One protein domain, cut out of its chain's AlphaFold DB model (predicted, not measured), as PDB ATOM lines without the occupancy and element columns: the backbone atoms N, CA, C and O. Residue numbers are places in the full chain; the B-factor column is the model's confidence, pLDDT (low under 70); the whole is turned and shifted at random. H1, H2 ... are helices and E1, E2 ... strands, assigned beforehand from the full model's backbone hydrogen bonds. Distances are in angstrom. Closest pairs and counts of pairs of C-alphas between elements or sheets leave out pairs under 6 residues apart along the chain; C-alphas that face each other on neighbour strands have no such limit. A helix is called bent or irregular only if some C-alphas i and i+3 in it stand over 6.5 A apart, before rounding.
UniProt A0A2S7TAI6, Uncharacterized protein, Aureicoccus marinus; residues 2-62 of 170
ATOM      1  N   ASP A   2     184.228 175.398 132.757       89.12
ATOM      2  CA  ASP A   2     183.001 174.655 133.097       89.12
ATOM      3  C   ASP A   2     183.055 173.162 132.739       89.12
ATOM      4  O   ASP A   2     182.746 172.325 133.573       89.12
ATOM      5  N   GLU A   3     183.557 172.810 131.550       95.06
ATOM      6  CA  GLU A   3     183.684 171.402 131.136       95.06
ATOM      7  C   GLU A   3     184.590 170.581 132.071       95.06
ATOM      8  O   GLU A   3     184.265 169.450 132.415       95.06
ATOM      9  N   PHE A   4     185.710 171.153 132.529       93.69
ATOM     10  CA  PHE A   4     186.599 170.455 133.459       93.69
ATOM     11  C   PHE A   4     185.953 170.310 134.840       93.69
ATOM     12  O   PHE A   4     186.042 169.242 135.441       93.69
ATOM     13  N   LEU A   5     185.261 171.355 135.313       96.31
ATOM     14  CA  LEU A   5     184.513 171.297 136.567       96.31
ATOM     15  C   LEU A   5     183.427 170.217 136.518       96.31
ATOM     16  O   LEU A   5     183.281 169.444 137.461       96.31
ATOM     17  N   ASP A   6     182.695 170.126 135.410       97.19
ATOM     18  CA  ASP A   6     181.651 169.122 135.217       97.19
ATOM     19  C   ASP A   6     182.221 167.697 135.251       97.19
ATOM     20  O   ASP A   6     181.637 166.820 135.894       97.19
ATOM     21  N   GLU A   7     183.367 167.449 134.606       96.50
ATOM     22  CA  GLU A   7     184.060 166.155 134.683       96.50
ATOM     23  C   GLU A   7     184.569 165.855 136.100       96.50
ATOM     24  O   GLU A   7     184.361 164.747 136.604       96.50
ATOM     25  N   LEU A   8     185.173 166.838 136.771       96.56
ATOM     26  CA  LEU A   8     185.624 166.728 138.160       96.56
ATOM     27  C   LEU A   8     184.454 166.352 139.086       96.56
ATOM     28  O   LEU A   8     184.549 165.430 139.903       96.56
ATOM     29  N   HIS A   9     183.301 166.983 138.882       97.88
ATOM     30  CA  HIS A   9     182.085 166.750 139.650       97.88
ATOM     31  C   HIS A   9     181.414 165.397 139.393       97.88
ATOM     32  O   HIS A   9     180.586 164.967 140.207       97.88
ATOM     33  N   LYS A  10     181.778 164.667 138.330       97.38
ATOM     34  CA  LYS A  10     181.384 163.251 138.187       97.38
ATOM     35  C   LYS A  10     182.066 162.364 139.226       97.38
ATOM     36  O   LYS A  10     181.503 161.333 139.592       97.38
ATOM     37  N   PHE A  11     183.256 162.748 139.688       96.62
ATOM     38  CA  PHE A  11     183.966 162.058 140.760       96.62
ATOM     39  C   PHE A  11     183.475 162.514 142.141       96.62
ATOM     40  O   PHE A  11     183.079 161.675 142.950       96.62
ATOM     41  N   ASN A  12     183.460 163.824 142.404       97.38
ATOM     42  CA  ASN A  12     182.916 164.401 143.636       97.38
ATOM     43  C   ASN A  12     182.447 165.846 143.384       97.38
ATOM     44  O   ASN A  12     183.207 166.653 142.871       97.38
ATOM     45  N   LYS A  13     181.204 166.176 143.758       97.56
ATOM     46  CA  LYS A  13     180.576 167.491 143.516       97.56
ATOM     47  C   LYS A  13     181.039 168.616 144.448       97.56
ATOM     48  O   LYS A  13     180.568 169.734 144.296       97.56
ATOM     49  N   ASN A  14     181.863 168.296 145.440       97.94
ATOM     50  CA  ASN A  14     182.303 169.229 146.478       97.94
ATOM     51  C   ASN A  14     183.827 169.416 146.463       97.94
ATOM     52  O   ASN A  14     184.423 169.719 147.493       97.94
ATOM     53  N   ILE A  15     184.459 169.147 145.321       97.81
ATOM     54  CA  ILE A  15     185.862 169.477 145.091       97.81
ATOM     55  C   ILE A  15     185.946 170.346 143.843       97.81
ATOM     56  O   ILE A  15     185.220 170.131 142.873       97.81
ATOM     57  N   TYR A  16     186.854 171.301 143.882       97.81
ATOM     58  CA  TYR A  16     187.020 172.343 142.883       97.81
ATOM     59  C   TYR A  16     188.463 172.350 142.394       97.81
ATOM     60  O   TYR A  16     189.281 171.518 142.802       97.81
ATOM     61  N   PHE A  17     188.779 173.272 141.491       97.31
ATOM     62  CA  PHE A  17     190.132 173.417 140.989       97.31
ATOM     63  C   PHE A  17     190.517 174.876 140.781       97.31
ATOM     64  O   PHE A  17     189.675 175.718 140.472       97.31
ATOM     65  N   GLU A  18     191.814 175.132 140.881       95.25
ATOM     66  CA  GLU A  18     192.457 176.389 140.519       95.25
ATOM     67  C   GLU A  18     193.592 176.105 139.531       95.25
ATOM     68  O   GLU A  18     194.182 175.021 139.525       95.25
ATOM     69  N   ILE A  19     193.875 177.076 138.663       93.75
ATOM     70  CA  ILE A  19     195.034 177.034 137.772       93.75
ATOM     71  C   ILE A  19     196.037 178.053 138.300       93.75
ATOM     72  O   ILE A  19     195.727 179.244 138.355       93.75
ATOM     73  N   GLY A  20     197.205 177.561 138.693       88.00
ATOM     74  CA  GLY A  20     198.289 178.338 139.283       88.00
ATOM     75  C   GLY A  20     199.586 178.240 138.483       88.00
ATOM     76  O   GLY A  20     199.580 177.972 137.276       88.00
ATOM     77  N   GLY A  21     200.700 178.426 139.186       83.94
ATOM     78  CA  GLY A  21     202.045 178.503 138.623       83.94
ATOM     79  C   GLY A  21     202.503 179.933 138.325       83.94
ATOM     80  O   GLY A  21     201.709 180.842 138.052       83.94
ATOM     81  N   HIS A  22     203.814 180.137 138.381       79.69
ATOM     82  CA  HIS A  22     204.462 181.387 138.012       79.69
ATOM     83  C   HIS A  22     204.748 181.408 136.497       79.69
ATOM     84  O   HIS A  22     205.066 180.371 135.918       79.69
ATOM     85  N   PRO A  23     204.717 182.572 135.816       76.81
ATOM     86  CA  PRO A  23     205.040 182.660 134.383       76.81
ATOM     87  C   PRO A  23     206.426 182.130 133.979       76.81
ATOM     88  O   PRO A  23     206.660 181.866 132.802       76.81
ATOM     89  N   GLU A  24     207.337 182.014 134.944       84.12
ATOM     90  CA  GLU A  24     208.701 181.501 134.758       84.12
ATOM     91  C   GLU A  24     208.813 179.989 135.033       84.12
ATOM     92  O   GLU A  24     209.877 179.411 134.809       84.12
ATOM     93  N   ASP A  25     207.745 179.339 135.508       86.94
ATOM     94  CA  ASP A  25     207.742 177.903 135.773       86.94
ATOM     95  C   ASP A  25     207.595 177.109 134.467       86.94
ATOM     96  O   ASP A  25     206.848 177.467 133.555       86.94
ATOM     97  N   GLU A  26     208.300 175.977 134.371       88.50
ATOM     98  CA  GLU A  26     208.223 175.099 133.194       88.50
ATOM     99  C   GLU A  26     206.866 174.384 133.068       88.50
ATOM    100  O   GLU A  26     206.510 173.899 131.986       88.50
ATOM    101  N   LYS A  27     206.114 174.296 134.169       91.88
ATOM    102  CA  LYS A  27     204.834 173.598 134.262       91.88
ATOM    103  C   LYS A  27     203.757 174.508 134.834       91.88
ATOM    104  O   LYS A  27     204.021 175.341 135.689       91.88
ATOM    105  N   VAL A  28     202.532 174.294 134.367       94.50
ATOM    106  CA  VAL A  28     201.335 174.932 134.920       94.50
ATOM    107  C   VAL A  28     200.809 174.079 136.069       94.50
ATOM    108  O   VAL A  28     200.772 172.850 135.966       94.50
ATOM    109  N   GLU A  29     200.367 174.714 137.145       95.56
ATOM    110  CA  GLU A  29     199.788 174.005 138.283       95.56
ATOM    111  C   GLU A  29     198.278 173.841 138.096       95.56
ATOM    112  O   GLU A  29     197.563 174.802 137.810       95.56
ATOM    113  N   LEU A  30     197.784 172.619 138.279       96.62
ATOM    114  CA  LEU A  30     196.367 172.330 138.470       96.62
ATOM    115  C   LEU A  30     196.169 171.895 139.920       96.62
ATOM    116  O   LEU A  30     196.499 170.770 140.304       96.62
ATOM    117  N   ILE A  31     195.629 172.808 140.713       97.56
ATOM    118  CA  ILE A  31     195.407 172.621 142.142       97.56
ATOM    119  C   ILE A  31     193.990 172.091 142.317       97.56
ATOM    120  O   ILE A  31     193.042 172.723 141.860       97.56
ATOM    121  N   ILE A  32     193.826 170.942 142.970       98.25
ATOM    122  CA  ILE A  32     192.511 170.417 143.353       98.25
ATOM    123  C   ILE A  32     192.255 170.789 144.810       98.25
ATOM    124  O   ILE A  32     193.069 170.473 145.674       98.25
ATOM    125  N   SER A  33     191.122 171.429 145.083       97.94
ATOM    126  CA  SER A  33     190.783 171.986 146.395       97.94
ATOM    127  C   SER A  33     189.462 171.417 146.912       97.94
ATOM    128  O   SER A  33     188.570 171.082 146.129       97.94
ATOM    129  N   ALA A  34     189.333 171.305 148.231       98.00
ATOM    130  CA  ALA A  34     188.069 171.016 148.907       98.00
ATOM    131  C   ALA A  34     187.424 172.297 149.470       98.00
ATOM    132  O   ALA A  34     186.473 172.204 150.246       98.00
ATOM    133  N   GLU A  35     187.965 173.472 149.122       96.25
ATOM    134  CA  GLU A  35     187.577 174.782 149.656       96.25
ATOM    135  C   GLU A  35     187.506 174.782 151.193       96.25
ATOM    136  O   GLU A  35     186.560 175.279 151.802       96.25
ATOM    137  N   GLY A  36     188.500 174.149 151.831       95.69
ATOM    138  CA  GLY A  36     188.603 174.058 153.289       95.69
ATOM    139  C   GLY A  36     187.653 173.046 153.946       95.69
ATOM    140  O   GLY A  36     187.701 172.859 155.162       95.69
ATOM    141  N   ASN A  37     186.810 172.338 153.184       97.44
ATOM    142  CA  ASN A  37     185.936 171.314 153.750       97.44
ATOM    143  C   ASN A  37     186.679 169.985 153.963       97.44
ATOM    144  O   ASN A  37     186.834 169.164 153.051       97.44
ATOM    145  N   VAL A  38     187.066 169.749 155.217       97.62
ATOM    146  CA  VAL A  38     187.820 168.569 155.669       97.62
ATOM    147  C   VAL A  38     187.147 167.237 155.300       97.62
ATOM    148  O   VAL A  38     187.848 166.256 155.045       97.62
ATOM    149  N   GLU A  39     185.813 167.181 155.185       98.31
ATOM    150  CA  GLU A  39     185.086 165.963 154.776       98.31
ATOM    151  C   GLU A  39     185.548 165.448 153.400       98.31
ATOM    152  O   GLU A  39     185.575 164.238 153.151       98.31
ATOM    153  N   TYR A  40     185.969 166.353 152.513       98.44
ATOM    154  CA  TYR A  40     186.352 166.024 151.142       98.44
ATOM    155  C   TYR A  40     187.861 165.930 150.920       98.44
ATOM    156  O   TYR A  40     188.284 165.581 149.814       98.44
ATOM    157  N   PHE A  41     188.684 166.111 151.956       98.50
ATOM    158  CA  PHE A  41     190.144 166.043 151.831       98.50
ATOM    159  C   PHE A  41     190.612 164.687 151.291       98.50
ATOM    160  O   PHE A  41     191.375 164.627 150.328       98.50
ATOM    161  N   ALA A  42     190.063 163.585 151.807       98.25
ATOM    162  CA  ALA A  42     190.391 162.248 151.310       98.25
ATOM    163  C   ALA A  42     190.013 162.051 149.825       98.25
ATOM    164  O   ALA A  42     190.631 161.252 149.125       98.25
ATOM    165  N   SER A  43     189.002 162.776 149.325       98.31
ATOM    166  CA  SER A  43     188.635 162.743 147.902       98.31
ATOM    167  C   SER A  43     189.664 163.472 147.044       98.31
ATOM    168  O   SER A  43     190.062 162.937 146.008       98.31
ATOM    169  N   VAL A  44     190.119 164.648 147.486       98.50
ATOM    170  CA  VAL A  44     191.177 165.425 146.822       98.50
ATOM    171  C   VAL A  44     192.474 164.615 146.751       98.50
ATOM    172  O   VAL A  44     193.038 164.441 145.670       98.50
ATOM    173  N   GLU A  45     192.911 164.040 147.874       98.38
ATOM    174  CA  GLU A  45     194.122 163.208 147.945       98.38
ATOM    175  C   GLU A  45     194.015 161.970 147.055       98.38
ATOM    176  O   GLU A  45     194.933 161.639 146.302       98.38
ATOM    177  N   LYS A  46     192.863 161.292 147.080       98.12
ATOM    178  CA  LYS A  46     192.633 160.133 146.221       98.12
ATOM    179  C   LYS A  46     192.714 160.507 144.743       98.12
ATOM    180  O   LYS A  46     193.365 159.789 143.991       98.12
ATOM    181  N   LEU A  47     192.062 161.589 144.318       97.75
ATOM    182  CA  LEU A  47     192.057 161.994 142.913       97.75
ATOM    183  C   LEU A  47     193.463 162.359 142.428       97.75
ATOM    184  O   LEU A  47     193.915 161.844 141.409       97.75
ATOM    185  N   THR A  48     194.155 163.208 143.182       97.25
ATOM    186  CA  THR A  48     195.502 163.696 142.850       97.25
ATOM    187  C   THR A  48     196.531 162.564 142.855       97.25
ATOM    188  O   THR A  48     197.342 162.485 141.941       97.25
ATOM    189  N   SER A  49     196.437 161.604 143.786       97.25
ATOM    190  CA  SER A  49     197.323 160.424 143.811       97.25
ATOM    191  C   SER A  49     197.135 159.459 142.630       97.25
ATOM    192  O   SER A  49     198.035 158.677 142.323       97.25
ATOM    193  N   LEU A  50     195.965 159.484 141.983       96.44
ATOM    194  CA  LEU A  50     195.650 158.673 140.805       96.44
ATOM    195  C   LEU A  50     195.903 159.422 139.490       96.44
ATOM    196  O   LEU A  50     195.746 158.829 138.418       96.44
ATOM    197  N   ALA A  51     196.256 160.707 139.555       94.88
ATOM    198  CA  ALA A  51     196.524 161.499 138.372       94.88
ATOM    199  C   ALA A  51     197.788 160.968 137.668       94.88
ATOM    200  O   ALA A  51     198.813 160.749 138.319       94.88
ATOM    201  N   PRO A  52     197.743 160.727 136.347       93.75
ATOM    202  CA  PRO A  52     198.937 160.347 135.606       93.75
ATOM    203  C   PRO A  52     199.915 161.524 135.532       93.75
ATOM    204  O   PRO A  52     199.532 162.684 135.675       93.75
ATOM    205  N   GLU A  53     201.181 161.236 135.241       93.50
ATOM    206  CA  GLU A  53     202.158 162.290 134.976       93.50
ATOM    207  C   GLU A  53     201.836 163.009 133.661       93.50
ATOM    208  O   GLU A  53     201.697 162.392 132.597       93.50
ATOM    209  N   PHE A  54     201.770 164.336 133.724       92.94
ATOM    210  CA  PHE A  54     201.573 165.198 132.569       92.94
ATOM    211  C   PHE A  54     202.841 166.007 132.314       92.94
ATOM    212  O   PHE A  54     203.419 166.602 133.217       92.94
ATOM    213  N   LYS A  55     203.276 166.064 131.051       92.19
ATOM    214  CA  LYS A  55     204.557 166.690 130.686       92.19
ATOM    215  C   LYS A  55     204.677 168.153 131.141       92.19
ATOM    216  O   LYS A  55     205.740 168.551 131.596       92.19
ATOM    217  N   ASN A  56     203.597 168.924 131.004       92.69
ATOM    218  CA  ASN A  56     203.585 170.375 131.225       92.69
ATOM    219  C   ASN A  56     202.674 170.789 132.394       92.69
ATOM    220  O   ASN A  56     202.348 171.967 132.511       92.69
ATOM    221  N   TRP A  57     202.203 169.826 133.191       95.19
ATOM    222  CA  TRP A  57     201.284 170.086 134.294       95.19
ATOM    223  C   TRP A  57     201.768 169.403 135.560       95.19
ATOM    224  O   TRP A  57     202.154 168.233 135.516       95.19
ATOM    225  N   ASP A  58     201.671 170.122 136.668       95.12
ATOM    226  CA  ASP A  58     201.770 169.555 138.004       95.12
ATOM    227  C   ASP A  58     200.381 169.528 138.636       95.12
ATOM    228  O   ASP A  58     199.672 170.532 138.679       95.12
ATOM    229  N   ILE A  59     199.973 168.340 139.078       96.88
ATOM    230  CA  ILE A  59     198.687 168.130 139.738       96.88
ATOM    231  C   ILE A  59     198.934 168.170 141.238       96.88
ATOM    232  O   ILE A  59     199.607 167.293 141.780       96.88
ATOM    233  N   ILE A  60     198.396 169.188 141.898       96.62
ATOM    234  CA  ILE A  60     198.675 169.473 143.303       96.62
ATOM    235  C   ILE A  60     197.401 169.261 144.117       96.62
ATOM    236  O   ILE A  60     196.307 169.671 143.728       96.62
ATOM    237  N   ALA A  61     197.545 168.582 145.253       97.81
ATOM    238  CA  ALA A  61     196.486 168.467 146.241       97.81
ATOM    239  C   ALA A  61     196.525 169.678 147.167       97.81
ATOM    240  O   ALA A  61     197.519 169.859 147.874       97.81
ATOM    241  N   PHE A  62     195.411 170.408 147.223       98.12
ATOM    242  CA  PHE A  62     195.189 171.590 148.053       98.12
ATOM    243  C   PHE A  62     196.079 172.777 147.696       98.12
ATOM    244  O   PHE A  62     197.147 172.636 147.100       98.12
TER     245      PHE A  62
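Overview. This is residues 2 to 62 of the 170 residues of an uncharacterized protein of Aureicoccus marinus (UniProt A0A2S7TAI6). A small sheet of three strands has H2 running along its edge strand E3 over one face, while H1 packs on the sheet near the beginning of E1. The loop of the hairpin E1 and E2, with Glu 24, makes one end of the long axis, and H2, with Glu 39, lies toward the other. The printed part has 61 residues with two named helices and three named strands, in the order H1 E1 E2 H2 E3; the sheet is mixed, ordered E1, E2, E3, and the class is mixed, helices and strands. It is compact, with a radius of gyration of the C-alphas of 11.6 A, yet elongated, spanning 34 by 22 by 20 A.

Arrangement. E2, residues 28 to 33, is the inner strand. E1, residues 16 to 20, is its antiparallel neighbour, with N 18 and O 31 within hydrogen-bond range at 2.9 A. E3, residues 57 to 61, is its parallel neighbour, with N 30 and O 58 at 2.8 A. H2, residues 38 to 49, is on the sheet at a height of 5.5 A over it, and over E3, along the strands at 26 degrees on the local plane; the closest C-alphas of H2 and E3, Thr 48 and Ala 61, are 5.9 A apart. E2, H2 and E3 form a strand-helix-strand unit, two parallel neighbour strands with a helix between them in the chain. H1, residues 2 to 11, is also on the sheet; its closest C-alpha pair with E1 is Leu 5 and Tyr 16, 6.9 A. H1 and H2 are only just apart, their closest C-alphas 8.4 A from each other. O i to N i+4 pairs are within hydrogen-bond range in 5 of 6 cases in H1 and 6 of 8 in H2.

Along the chain. E2 is 15.9 A from first to last C-alpha, E1 13.3 A and E3 13.0 A. H2 is 17.2 A long and irregular, with C-alphas 39 and 42 standing 7.3 A apart. H1, 14.8 A, begins at C-alpha 2 (183.001, 174.655, 133.097), and E3 ends at C-alpha 61 (196.486, 168.467, 146.241).

Size, cuts and confidence. The two C-alphas farthest apart, those of Glu 24 and Glu 39, are 34.6 A apart. The printed part has no cut and no long link. Its mean pLDDT is 94.9, and no printed residue is under 70.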